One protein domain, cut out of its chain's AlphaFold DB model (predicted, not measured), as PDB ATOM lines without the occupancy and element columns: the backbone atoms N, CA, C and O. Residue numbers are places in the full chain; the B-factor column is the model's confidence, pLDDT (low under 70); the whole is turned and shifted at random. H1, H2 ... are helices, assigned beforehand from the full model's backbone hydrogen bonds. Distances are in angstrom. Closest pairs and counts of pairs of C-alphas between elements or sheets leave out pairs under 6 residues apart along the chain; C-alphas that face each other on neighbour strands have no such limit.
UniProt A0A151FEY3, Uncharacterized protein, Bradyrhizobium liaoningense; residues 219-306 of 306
ATOM      1  N   ILE A 219     -37.001 -26.176  51.887       90.75
ATOM      2  CA  ILE A 219     -36.983 -25.031  52.812       90.75
ATOM      3  C   ILE A 219     -36.022 -25.297  53.976       90.75
ATOM      4  O   ILE A 219     -35.150 -24.472  54.264       90.75
ATOM      5  N   PHE A 220     -36.130 -26.464  54.615       94.25
ATOM      6  CA  PHE A 220     -35.269 -26.819  55.742       94.25
ATOM      7  C   PHE A 220     -33.821 -27.036  55.312       94.25
ATOM      8  O   PHE A 220     -32.913 -26.478  55.930       94.25
ATOM      9  N   ALA A 221     -33.588 -27.796  54.240       94.44
ATOM     10  CA  ALA A 221     -32.240 -28.066  53.753       94.44
ATOM     11  C   ALA A 221     -31.530 -26.792  53.281       94.44
ATOM     12  O   ALA A 221     -30.338 -26.631  53.526       94.44
ATOM     13  N   TYR A 222     -32.250 -25.873  52.640       89.94
ATOM     14  CA  TYR A 222     -31.707 -24.601  52.178       89.94
ATOM     15  C   TYR A 222     -31.375 -23.680  53.354       89.94
ATOM     16  O   TYR A 222     -30.246 -23.197  53.447       89.94
ATOM     17  N   GLY A 223     -32.312 -23.499  54.293       88.69
ATOM     18  CA  GLY A 223     -32.103 -22.663  55.481       88.69
ATOM     19  C   GLY A 223     -30.945 -23.144  56.361       88.69
ATOM     20  O   GLY A 223     -30.183 -22.332  56.881       88.69
ATOM     21  N   LEU A 224     -30.766 -24.464  56.471       91.88
ATOM     22  CA  LEU A 224     -29.700 -25.096  57.253       91.88
ATOM     23  C   LEU A 224     -28.434 -25.430  56.449       91.88
ATOM     24  O   LEU A 224     -27.479 -25.959  57.012       91.88
ATOM     25  N   LYS A 225     -28.405 -25.134  55.143       91.19
ATOM     26  CA  LYS A 225     -27.277 -25.429  54.239       91.19
ATOM     27  C   LYS A 225     -26.883 -26.919  54.209       91.19
ATOM     28  O   LYS A 225     -25.706 -27.267  54.126       91.19
ATOM     29  N   LEU A 226     -27.871 -27.815  54.238       95.00
ATOM     30  CA  LEU A 226     -27.677 -29.269  54.198       95.00
ATOM     31  C   LEU A 226     -27.417 -29.749  52.762       95.00
ATOM     32  O   LEU A 226     -28.332 -30.155  52.043       95.00
ATOM     33  N   ILE A 227     -26.150 -29.728  52.342       94.75
ATOM     34  CA  ILE A 227     -25.719 -30.106  50.983       94.75
ATOM     35  C   ILE A 227     -26.238 -31.481  50.522       94.75
ATOM     36  O   ILE A 227     -26.742 -31.566  49.394       94.75
ATOM     37  N   PRO A 228     -26.183 -32.557  51.339       95.50
ATOM     38  CA  PRO A 228     -26.684 -33.862  50.909       95.50
ATOM     39  C   PRO A 228     -28.188 -33.847  50.614       95.50
ATOM     40  O   PRO A 228     -28.624 -34.423  49.618       95.50
ATOM     41  N   ALA A 229     -28.976 -33.137  51.425       96.56
ATOM     42  CA  ALA A 229     -30.421 -33.027  51.250       96.56
ATOM     43  C   ALA A 229     -30.796 -32.169  50.032       96.56
ATOM     44  O   ALA A 229     -31.688 -32.537  49.271       96.56
ATOM     45  N   LEU A 230     -30.071 -31.074  49.782       94.81
ATOM     46  CA  LEU A 230     -30.241 -30.253  48.575       94.81
ATOM     47  C   LEU A 230     -29.882 -31.023  47.292       94.81
ATOM     48  O   LEU A 230     -30.576 -30.922  46.273       94.81
ATOM     49  N   SER A 231     -28.823 -31.832  47.346       94.88
ATOM     50  CA  SER A 231     -28.432 -32.721  46.245       94.88
ATOM     51  C   SER A 231     -29.477 -33.812  46.008       94.88
ATOM     52  O   SER A 231     -29.830 -34.095  44.866       94.88
ATOM     53  N   TRP A 232     -30.020 -34.394  47.079       96.19
ATOM     54  CA  TRP A 232     -31.105 -35.366  46.991       96.19
ATOM     55  C   TRP A 232     -32.368 -34.752  46.375       96.19
ATOM     56  O   TRP A 232     -32.913 -35.307  45.425       96.19
ATOM     57  N   PHE A 233     -32.789 -33.578  46.854       95.88
ATOM     58  CA  PHE A 233     -33.968 -32.859  46.363       95.88
ATOM     59  C   PHE A 233     -33.871 -32.560  44.859       95.88
ATOM     60  O   PHE A 233     -34.778 -32.891  44.094       95.88
ATOM     61  N   SER A 234     -32.745 -31.990  44.415       94.94
ATOM     62  CA  SER A 234     -32.513 -31.714  42.990       94.94
ATOM     63  C   SER A 234     -32.455 -32.998  42.156       94.94
ATOM     64  O   SER A 234     -33.048 -33.056  41.078       94.94
ATOM     65  N   GLY A 235     -31.816 -34.050  42.675       94.81
ATOM     66  CA  GLY A 235     -31.771 -35.368  42.045       94.81
ATOM     67  C   GLY A 235     -33.156 -35.983  41.833       94.81
ATOM     68  O   GLY A 235     -33.432 -36.467  40.737       94.81
ATOM     69  N   VAL A 236     -34.044 -35.916  42.835       94.62
ATOM     70  CA  VAL A 236     -35.436 -36.393  42.730       94.62
ATOM     71  C   VAL A 236     -36.176 -35.662  41.614       94.62
ATOM     72  O   VAL A 236     -36.736 -36.313  40.735       94.62
ATOM     73  N   LEU A 237     -36.129 -34.326  41.596       95.38
ATOM     74  CA  LEU A 237     -36.807 -33.531  40.570       95.38
ATOM     75  C   LEU A 237     -36.310 -33.876  39.162       95.38
ATOM     76  O   LEU A 237     -37.113 -34.158  38.276       95.38
ATOM     77  N   VAL A 238     -34.991 -33.900  38.953       94.62
ATOM     78  CA  VAL A 238     -34.394 -34.189  37.638       94.62
ATOM     79  C   VAL A 238     -34.686 -35.622  37.188       94.62
ATOM     80  O   VAL A 238     -34.975 -35.854  36.008       94.62
ATOM     81  N   HIS A 239     -34.626 -36.581  38.112       94.56
ATOM     82  CA  HIS A 239     -34.914 -37.981  37.825       94.56
ATOM     83  C   HIS A 239     -36.371 -38.167  37.397       94.56
ATOM     84  O   HIS A 239     -36.614 -38.717  36.320       94.56
ATOM     85  N   THR A 240     -37.328 -37.655  38.180       94.38
ATOM     86  CA  THR A 240     -38.761 -37.745  37.862       94.38
ATOM     87  C   THR A 240     -39.072 -37.028  36.555       94.38
ATOM     88  O   THR A 240     -39.710 -37.611  35.689       94.38
ATOM     89  N   ALA A 241     -38.510 -35.837  36.323       94.25
ATOM     90  CA  ALA A 241     -38.694 -35.104  35.069       94.25
ATOM     91  C   ALA A 241     -38.235 -35.877  33.822       94.25
ATOM     92  O   ALA A 241     -38.673 -35.582  32.713       94.25
ATOM     93  N   THR A 242     -37.308 -36.823  33.983       93.75
ATOM     94  CA  THR A 242     -36.759 -37.626  32.883       93.75
ATOM     95  C   THR A 242     -37.481 -38.963  32.727       93.75
ATOM     96  O   THR A 242     -37.626 -39.449  31.609       93.75
ATOM     97  N   ARG A 243     -37.906 -39.584  33.832       95.81
ATOM     98  CA  ARG A 243     -38.492 -40.934  33.840       95.81
ATOM     99  C   ARG A 243     -40.016 -40.943  33.800       95.81
ATOM    100  O   ARG A 243     -40.580 -41.893  33.274       95.81
ATOM    101  N   ASP A 244     -40.650 -39.918  34.355       95.00
ATOM    102  CA  ASP A 244     -42.101 -39.807  34.487       95.00
ATOM    103  C   ASP A 244     -42.544 -38.328  34.390       95.00
ATOM    104  O   ASP A 244     -42.758 -37.658  35.408       95.00
ATOM    105  N   PRO A 245     -42.639 -37.781  33.161       93.56
ATOM    106  CA  PRO A 245     -42.989 -36.379  32.936       93.56
ATOM    107  C   PRO A 245     -44.372 -35.980  33.474       93.56
ATOM    108  O   PRO A 245     -44.542 -34.845  33.919       93.56
ATOM    109  N   GLU A 246     -45.339 -36.901  33.473       92.44
ATOM    110  CA  GLU A 246     -46.695 -36.661  33.987       92.44
ATOM    111  C   GLU A 246     -46.680 -36.457  35.505       92.44
ATOM    112  O   GLU A 246     -47.210 -35.465  36.016       92.44
ATOM    113  N   THR A 247     -46.004 -37.344  36.243       91.81
ATOM    114  CA  THR A 247     -45.811 -37.161  37.689       91.81
ATOM    115  C   THR A 247     -44.965 -35.924  37.980       91.81
ATOM    116  O   THR A 247     -45.246 -35.197  38.935       91.81
ATOM    117  N   PHE A 248     -43.951 -35.643  37.157       95.12
ATOM    118  CA  PHE A 248     -43.133 -34.445  37.320       95.12
ATOM    119  C   PHE A 248     -43.944 -33.157  37.193       95.12
ATOM    120  O   PHE A 248     -43.709 -32.248  37.981       95.12
ATOM    121  N   LYS A 249     -44.902 -33.075  36.261       92.56
ATOM    122  CA  LYS A 249     -45.752 -31.886  36.108       92.56
ATOM    123  C   LYS A 249     -46.499 -31.562  37.404       92.56
ATOM    124  O   LYS A 249     -46.403 -30.447  37.899       92.56
ATOM    125  N   ARG A 250     -47.136 -32.567  38.014       90.25
ATOM    126  CA  ARG A 250     -47.830 -32.412  39.307       90.25
ATOM    127  C   ARG A 250     -46.869 -32.025  40.427       90.25
ATOM    128  O   ARG A 250     -47.167 -31.173  41.252       90.25
ATOM    129  N   LEU A 251     -45.685 -32.635  40.450       90.88
ATOM    130  CA  LEU A 251     -44.664 -32.318  41.443       90.88
ATOM    131  C   LEU A 251     -44.132 -30.885  41.290       90.88
ATOM    132  O   LEU A 251     -43.853 -30.231  42.290       90.88
ATOM    133  N   ALA A 252     -43.985 -30.402  40.055       91.12
ATOM    134  CA  ALA A 252     -43.516 -29.056  39.748       91.12
ATOM    135  C   ALA A 252     -44.488 -27.975  40.238       91.12
ATOM    136  O   ALA A 252     -44.027 -26.923  40.685       91.12
ATOM    137  N   GLU A 253     -45.797 -28.242  40.219       86.62
ATOM    138  CA  GLU A 253     -46.816 -27.356  40.796       86.62
ATOM    139  C   GLU A 253     -46.604 -27.197  42.315       86.62
ATOM    140  O   GLU A 253     -46.494 -26.072  42.815       86.62
ATOM    141  N   GLU A 254     -46.414 -28.314  43.030       83.94
ATOM    142  CA  GLU A 254     -46.164 -28.351  44.484       83.94
ATOM    143  C   GLU A 254     -44.871 -27.626  44.897       83.94
ATOM    144  O   GLU A 254     -44.784 -27.039  45.976       83.94
ATOM    145  N   VAL A 255     -43.845 -27.637  44.037       87.12
ATOM    146  CA  VAL A 255     -42.565 -26.948  44.288       87.12
ATOM    147  C   VAL A 255     -42.407 -25.656  43.485       87.12
ATOM    148  O   VAL A 255     -41.293 -25.161  43.324       87.12
ATOM    149  N   SER A 256     -43.492 -25.059  42.998       80.94
ATOM    150  CA  SER A 256     -43.444 -23.824  42.194       80.94
ATOM    151  C   SER A 256     -42.676 -22.685  42.885       80.94
ATOM    152  O   SER A 256     -41.860 -22.007  42.257       80.94
ATOM    153  N   VAL A 257     -42.827 -22.543  44.207       76.12
ATOM    154  CA  VAL A 257     -42.105 -21.552  45.027       76.12
ATOM    155  C   VAL A 257     -40.586 -21.771  45.011       76.12
ATOM    156  O   VAL A 257     -39.824 -20.807  45.067       76.12
ATOM    157  N   PHE A 258     -40.102 -23.009  44.861       83.19
ATOM    158  CA  PHE A 258     -38.665 -23.278  44.730       83.19
ATOM    159  C   PHE A 258     -38.071 -22.636  43.468       83.19
ATOM    160  O   PHE A 258     -36.946 -22.136  43.520       83.19
ATOM    161  N   ALA A 259     -38.817 -22.559  42.360       76.00
ATOM    162  CA  ALA A 259     -38.357 -21.852  41.162       76.00
ATOM    163  C   ALA A 259     -38.195 -20.340  41.400       76.00
ATOM    164  O   ALA A 259     -37.479 -19.669  40.655       76.00
ATOM    165  N   MET A 260     -38.819 -19.798  42.453       73.12
ATOM    166  CA  MET A 260     -38.679 -18.396  42.831       73.12
ATOM    167  C   MET A 260     -37.427 -18.097  43.655       73.12
ATOM    168  O   MET A 260     -37.022 -16.934  43.698       73.12
ATOM    169  N   ALA A 261     -36.825 -19.109  44.291       72.19
ATOM    170  CA  ALA A 261     -35.649 -18.933  45.132       72.19
ATOM    171  C   ALA A 261     -34.480 -18.392  44.298       72.19
ATOM    172  O   ALA A 261     -34.021 -19.027  43.349       72.19
ATOM    173  N   ASP A 262     -33.997 -17.205  44.640       71.81
ATOM    174  CA  ASP A 262     -32.913 -16.569  43.909       71.81
ATOM    175  C   ASP A 262     -32.036 -15.746  44.849       71.81
ATOM    176  O   ASP A 262     -32.504 -15.208  45.852       71.81
ATOM    177  N   ARG A 263     -30.751 -15.662  44.512       62.09
ATOM    178  CA  ARG A 263     -29.759 -14.818  45.192       62.09
ATOM    179  C   ARG A 263     -29.234 -13.701  44.286       62.09
ATOM    180  O   ARG A 263     -28.258 -13.036  44.604       62.09
ATOM    181  N   GLY A 264     -29.903 -13.491  43.155       60.81
ATOM    182  CA  GLY A 264     -29.471 -12.602  42.091       60.81
ATOM    183  C   GLY A 264     -28.716 -13.352  40.987       60.81
ATOM    184  O   GLY A 264     -28.266 -14.486  41.173       60.81
ATOM    185  N   PRO A 265     -28.557 -12.717  39.814       59.06
ATOM    186  CA  PRO A 265     -28.106 -13.381  38.589       59.06
ATOM    187  C   PRO A 265     -26.674 -13.936  38.656       59.06
ATOM    188  O   PRO A 265     -26.343 -14.859  37.909       59.06
ATOM    189  N   SER A 266     -25.835 -13.413  39.552       66.44
ATOM    190  CA  SER A 266     -24.414 -13.753  39.683       66.44
ATOM    191  C   SER A 266     -24.058 -14.538  40.946       66.44
ATOM    192  O   SER A 266     -22.897 -14.906  41.113       66.44
ATOM    193  N   GLU A 267     -25.012 -14.792  41.847       71.12
ATOM    194  CA  GLU A 267     -24.730 -15.515  43.088       71.12
ATOM    195  C   GLU A 267     -25.096 -17.002  42.982       71.12
ATOM    196  O   GLU A 267     -26.171 -17.353  42.476       71.12
ATOM    197  N   PRO A 268     -24.240 -17.906  43.496       75.62
ATOM    198  CA  PRO A 268     -24.616 -19.299  43.661       75.62
ATOM    199  C   PRO A 268     -25.743 -19.424  44.687       75.62
ATOM    200  O   PRO A 268     -25.691 -18.803  45.749       75.62
ATOM    201  N   LEU A 269     -26.733 -20.279  44.402       77.75
ATOM    202  CA  LEU A 269     -27.801 -20.598  45.360       77.75
ATOM    203  C   LEU A 269     -27.220 -21.142  46.670       77.75
ATOM    204  O   LEU A 269     -27.695 -20.805  47.751       77.75
ATOM    205  N   VAL A 270     -26.156 -21.942  46.575       83.50
ATOM    206  CA  VAL A 270     -25.462 -22.528  47.717       83.50
ATOM    207  C   VAL A 270     -24.030 -22.012  47.753       83.50
ATOM    208  O   VAL A 270     -23.172 -22.411  46.963       83.50
ATOM    209  N   ALA A 271     -23.759 -21.105  48.690       79.06
ATOM    210  CA  ALA A 271     -22.418 -20.570  48.886       79.06
ATOM    211  C   ALA A 271     -21.441 -21.700  49.260       79.06
ATOM    212  O   ALA A 271     -21.707 -22.471  50.178       79.06
ATOM    213  N   GLY A 272     -20.315 -21.785  48.550       80.69
ATOM    214  CA  GLY A 272     -19.276 -22.791  48.799       80.69
ATOM    215  C   GLY A 272     -19.472 -24.133  48.086       80.69
ATOM    216  O   GLY A 272     -18.518 -24.902  48.035       80.69
ATOM    217  N   ASP A 273     -20.630 -24.395  47.464       86.38
ATOM    218  CA  ASP A 273     -20.855 -25.614  46.674       86.38
ATOM    219  C   ASP A 273     -21.450 -25.295  45.294       86.38
ATOM    220  O   ASP A 273     -22.662 -25.123  45.100       86.38
ATOM    221  N   ARG A 274     -20.558 -25.225  44.298       85.94
ATOM    222  CA  ARG A 274     -20.930 -24.972  42.900       85.94
ATOM    223  C   ARG A 274     -21.725 -26.125  42.296       85.94
ATOM    224  O   ARG A 274     -22.627 -25.874  41.507       85.94
ATOM    225  N   LYS A 275     -21.434 -27.372  42.678       88.00
ATOM    226  CA  LYS A 275     -22.109 -28.549  42.119       88.00
ATOM    227  C   LYS A 275     -23.554 -28.618  42.606       88.00
ATOM    228  O   LYS A 275     -24.460 -28.801  41.797       88.00
ATOM    229  N   ALA A 276     -23.783 -28.426  43.903       88.88
ATOM    230  CA  ALA A 276     -25.127 -28.339  44.467       88.88
ATOM    231  C   ALA A 276     -25.905 -27.161  43.862       88.88
ATOM    232  O   ALA A 276     -27.060 -27.327  43.472       88.88
ATOM    233  N   SER A 277     -25.258 -25.999  43.706       88.88
ATOM    234  CA  SER A 277     -25.860 -24.831  43.048       88.88
ATOM    235  C   SER A 277     -26.279 -25.128  41.607       88.88
ATOM    236  O   SER A 277     -27.410 -24.821  41.236       88.88
ATOM    237  N   PHE A 278     -25.412 -25.770  40.823       88.50
ATOM    238  CA  PHE A 278     -25.703 -26.180  39.450       88.50
ATOM    239  C   PHE A 278     -26.915 -27.116  39.382       88.50
ATOM    240  O   PHE A 278     -27.857 -26.867  38.631       88.50
ATOM    241  N   MET A 279     -26.928 -28.179  40.197       90.81
ATOM    242  CA  MET A 279     -28.024 -29.157  40.198       90.81
ATOM    243  C   MET A 279     -29.357 -28.516  40.593       90.81
ATOM    244  O   MET A 279     -30.383 -28.799  39.974       90.81
ATOM    245  N   LEU A 280     -29.346 -27.618  41.583       90.38
ATOM    246  CA  LEU A 280     -30.529 -26.859  41.975       90.38
ATOM    247  C   LEU A 280     -30.993 -25.927  40.854       90.38
ATOM    248  O   LEU A 280     -32.174 -25.946  40.535       90.38
ATOM    249  N   ARG A 281     -30.097 -25.167  40.210       89.75
ATOM    250  CA  ARG A 281     -30.452 -24.289  39.079       89.75
ATOM    251  C   ARG A 281     -31.055 -25.080  37.919       89.75
ATOM    252  O   ARG A 281     -32.078 -24.678  37.369       89.75
ATOM    253  N   TYR A 282     -30.488 -26.240  37.589       91.44
ATOM    254  CA  TYR A 282     -31.052 -27.112  36.562       91.44
ATOM    255  C   TYR A 282     -32.441 -27.643  36.955       91.44
ATOM    256  O   TYR A 282     -33.366 -27.609  36.143       91.44
ATOM    257  N   ALA A 283     -32.633 -28.055  38.211       93.75
ATOM    258  CA  ALA A 283     -33.948 -28.446  38.714       93.75
ATOM    259  C   ALA A 283     -34.955 -27.275  38.685       93.75
ATOM    260  O   ALA A 283     -36.083 -27.470  38.238       93.75
ATOM    261  N   GLN A 284     -34.551 -26.059  39.081       90.88
ATOM    262  CA  GLN A 284     -35.391 -24.854  38.997       90.88
ATOM    263  C   GLN A 284     -35.830 -24.586  37.561       90.88
ATOM    264  O   GLN A 284     -36.998 -24.290  37.327       90.88
ATOM    265  N   PHE A 285     -34.914 -24.711  36.595       91.62
ATOM    266  CA  PHE A 285     -35.229 -24.535  35.181       91.62
ATOM    267  C   PHE A 285     -36.298 -25.535  34.727       91.62
ATOM    268  O   PHE A 285     -37.290 -25.143  34.118       91.62
ATOM    269  N   ARG A 286     -36.144 -26.819  35.077       94.06
ATOM    270  CA  ARG A 286     -37.130 -27.860  34.737       94.06
ATOM    271  C   ARG A 286     -38.501 -27.579  35.357       94.06
ATOM    272  O   ARG A 286     -39.502 -27.742  34.668       94.06
ATOM    273  N   VAL A 287     -38.544 -27.134  36.617       92.25
ATOM    274  CA  VAL A 287     -39.789 -26.749  37.307       92.25
ATOM    275  C   VAL A 287     -40.432 -25.526  36.645       92.25
ATOM    276  O   VAL A 287     -41.630 -25.539  36.386       92.25
ATOM    277  N   ALA A 288     -39.651 -24.494  36.311       89.62
ATOM    278  CA  ALA A 288     -40.156 -23.289  35.652       89.62
ATOM    279  C   ALA A 288     -40.774 -23.597  34.278       89.62
ATOM    280  O   ALA A 288     -41.848 -23.093  33.967       89.62
ATOM    281  N   ILE A 289     -40.133 -24.463  33.484       92.19
ATOM    282  CA  ILE A 289     -40.677 -24.915  32.196       92.19
ATOM    283  C   ILE A 289     -41.975 -25.709  32.384       92.19
ATOM    284  O   ILE A 289     -42.934 -25.471  31.656       92.19
ATOM    285  N   ALA A 290     -42.028 -26.626  33.355       92.75
ATOM    286  CA  ALA A 290     -43.227 -27.428  33.618       92.75
ATOM    287  C   ALA A 290     -44.426 -26.590  34.097       92.75
ATOM    288  O   ALA A 290     -45.561 -26.937  33.785       92.75
ATOM    289  N   ASN A 291     -44.163 -25.481  34.794       88.06
ATOM    290  CA  ASN A 291     -45.168 -24.511  35.234       88.06
ATOM    291  C   ASN A 291     -45.442 -23.402  34.199       88.06
ATOM    292  O   ASN A 291     -46.083 -22.409  34.530       88.06
ATOM    293  N   GLU A 292     -44.924 -23.531  32.972       89.69
ATOM    294  CA  GLU A 292     -45.113 -22.565  31.878       89.69
ATOM    295  C   GLU A 292     -44.611 -21.135  32.203       89.69
ATOM    296  O   GLU A 292     -44.961 -20.158  31.537       89.69
ATOM    297  N   ASP A 293     -43.703 -20.991  33.178       85.44
ATOM    298  CA  ASP A 293     -43.084 -19.715  33.557       85.44
ATOM    299  C   ASP A 293     -41.820 -19.451  32.720       85.44
ATOM    300  O   ASP A 293     -40.671 -19.550  33.170       85.44
ATOM    301  N   GLY A 294     -42.036 -19.096  31.450       84.12
ATOM    302  CA  GLY A 294     -40.958 -18.827  30.495       84.12
ATOM    303  C   GLY A 294     -40.041 -17.667  30.904       84.12
ATOM    304  O   GLY A 294     -38.835 -17.708  30.650       84.12
ATOM    305  N   ARG A 295     -40.569 -16.644  31.594       84.12
ATOM    306  CA  ARG A 295     -39.755 -15.519  32.096       84.12
ATOM    307  C   ARG A 295     -38.767 -16.000  33.152       84.12
ATOM    308  O   ARG A 295     -37.587 -15.631  33.116       84.12
ATOM    309  N   ARG A 296     -39.229 -16.844  34.076       82.62
ATOM    310  CA  ARG A 296     -38.371 -17.432  35.101       82.62
ATOM    311  C   ARG A 296     -37.355 -18.391  34.503       82.62
ATOM    312  O   ARG A 296     -36.184 -18.299  34.860       82.62
ATOM    313  N   ALA A 297     -37.761 -19.234  33.555       85.69
ATOM    314  CA  ALA A 297     -36.854 -20.152  32.871       85.69
ATOM    315  C   ALA A 297     -35.682 -19.408  32.199       85.69
ATOM    316  O   ALA A 297     -34.528 -19.788  32.394       85.69
ATOM    317  N   VAL A 298     -35.962 -18.298  31.504       85.38
ATOM    318  CA  VAL A 298     -34.933 -17.432  30.897       85.38
ATOM    319  C   VAL A 298     -34.038 -16.774  31.951       85.38
ATOM    320  O   VAL A 298     -32.837 -16.623  31.741       85.38
ATOM    321  N   THR A 299     -34.603 -16.369  33.088       82.75
ATOM    322  CA  THR A 299     -33.825 -15.769  34.185       82.75
ATOM    323  C   THR A 299     -32.844 -16.783  34.775       82.75
ATOM    324  O   THR A 299     -31.664 -16.479  34.929       82.75
ATOM    325  N   ILE A 300     -33.307 -18.010  35.034       82.88
ATOM    326  CA  ILE A 300     -32.480 -19.099  35.565       82.88
ATOM    327  C   ILE A 300     -31.385 -19.483  34.564       82.88
ATOM    328  O   ILE A 300     -30.229 -19.619  34.958       82.88
ATOM    329  N   SER A 301     -31.719 -19.612  33.273       81.06
ATOM    330  CA  SER A 301     -30.760 -20.024  32.237       81.06
ATOM    331  C   SER A 301     -29.656 -18.994  31.979       81.06
ATOM    332  O   SER A 301     -28.622 -19.337  31.419       81.06
ATOM    333  N   ARG A 302     -29.886 -17.725  32.339       76.69
ATOM    334  CA  ARG A 302     -28.910 -16.628  32.220       76.69
ATOM    335  C   ARG A 302     -28.040 -16.447  33.462       76.69
ATOM    336  O   ARG A 302     -27.148 -15.604  33.445       76.69
ATOM    337  N   SER A 303     -28.302 -17.177  34.546       69.31
ATOM    338  CA  SER A 303     -27.473 -17.090  35.745       69.31
ATOM    339  C   SER A 303     -26.110 -17.731  35.465       69.31
ATOM    340  O   SER A 303     -26.040 -18.893  35.070       69.31
ATOM    341  N   ASN A 304     -25.021 -16.983  35.681       53.72
ATOM    342  CA  ASN A 304     -23.631 -17.369  35.365       53.72
ATOM    343  C   ASN A 304     -23.050 -18.457  36.301       53.72
ATOM    344  O   ASN A 304     -21.849 -18.490  36.561       53.72
ATOM    345  N   VAL A 305     -23.902 -19.313  36.866       55.97
ATOM    346  CA  VAL A 305     -23.537 -20.385  37.812       55.97
ATOM    347  C   VAL A 305     -23.840 -21.774  37.221       55.97
ATOM    348  O   VAL A 305     -23.919 -22.767  37.945       55.97
ATOM    349  N   ILE A 306     -24.017 -21.838  35.899       47.19
ATOM    350  CA  ILE A 306     -24.008 -23.073  35.105       47.19
ATOM    351  C   ILE A 306     -22.561 -23.394  34.722       47.19
ATOM    352  O   ILE A 306     -21.863 -22.460  34.271       47.19
TER     353      ILE A 306
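This is residues 219 to 306 of the 306 residues of an uncharacterized protein of Bradyrhizobium liaoningense (UniProt A0A151FEY3). Helix H5 is the core, with H2 slanting over one side, H6 folded back along the opposite side, and H3 and H4 packed on its residues 284 to 290. Small H1 makes a corner with H2. The 88 printed residues, all helix in class, have six named helices, H1 to H6, and are compact: radius of gyration of the C-alphas 12.0 A, spans 34 by 27 by 18 A.

H1, residues 219 to 223, touches H2, residues 227 to 243, only at the corner. H2 and H3, residues 245 to 254, form a helical hairpin, closest C-alphas Ala 241 and Phe 248, 5.0 A. H4 is residues 256 to 260. The hub H5, residues 274 to 290, touches H2 the same way at 38 degrees, only just steep, closest C-alphas Ser 234 and Leu 280, 5.3 A. H5 and H6, residues 294 to 301, form a helical hairpin at a shallow tilt of 15 degrees. O i to N i+4 pairs are within hydrogen-bond range throughout H1, H2, H5 and H6, in H3 for 5 of 6, in H4 for 0 of 1, beside 2 of 2 O i to N i+3.

H2 spans 24.0 A, H5 24.3 A. C-alpha 219 is at (-36.983, -25.031, 52.812), C-alpha 301 at (-30.760, -20.024, 32.237).

The printed part has no cut. The link H4 to H5 is long. Residues 263 to 266 and 303 to 306 are under pLDDT 70.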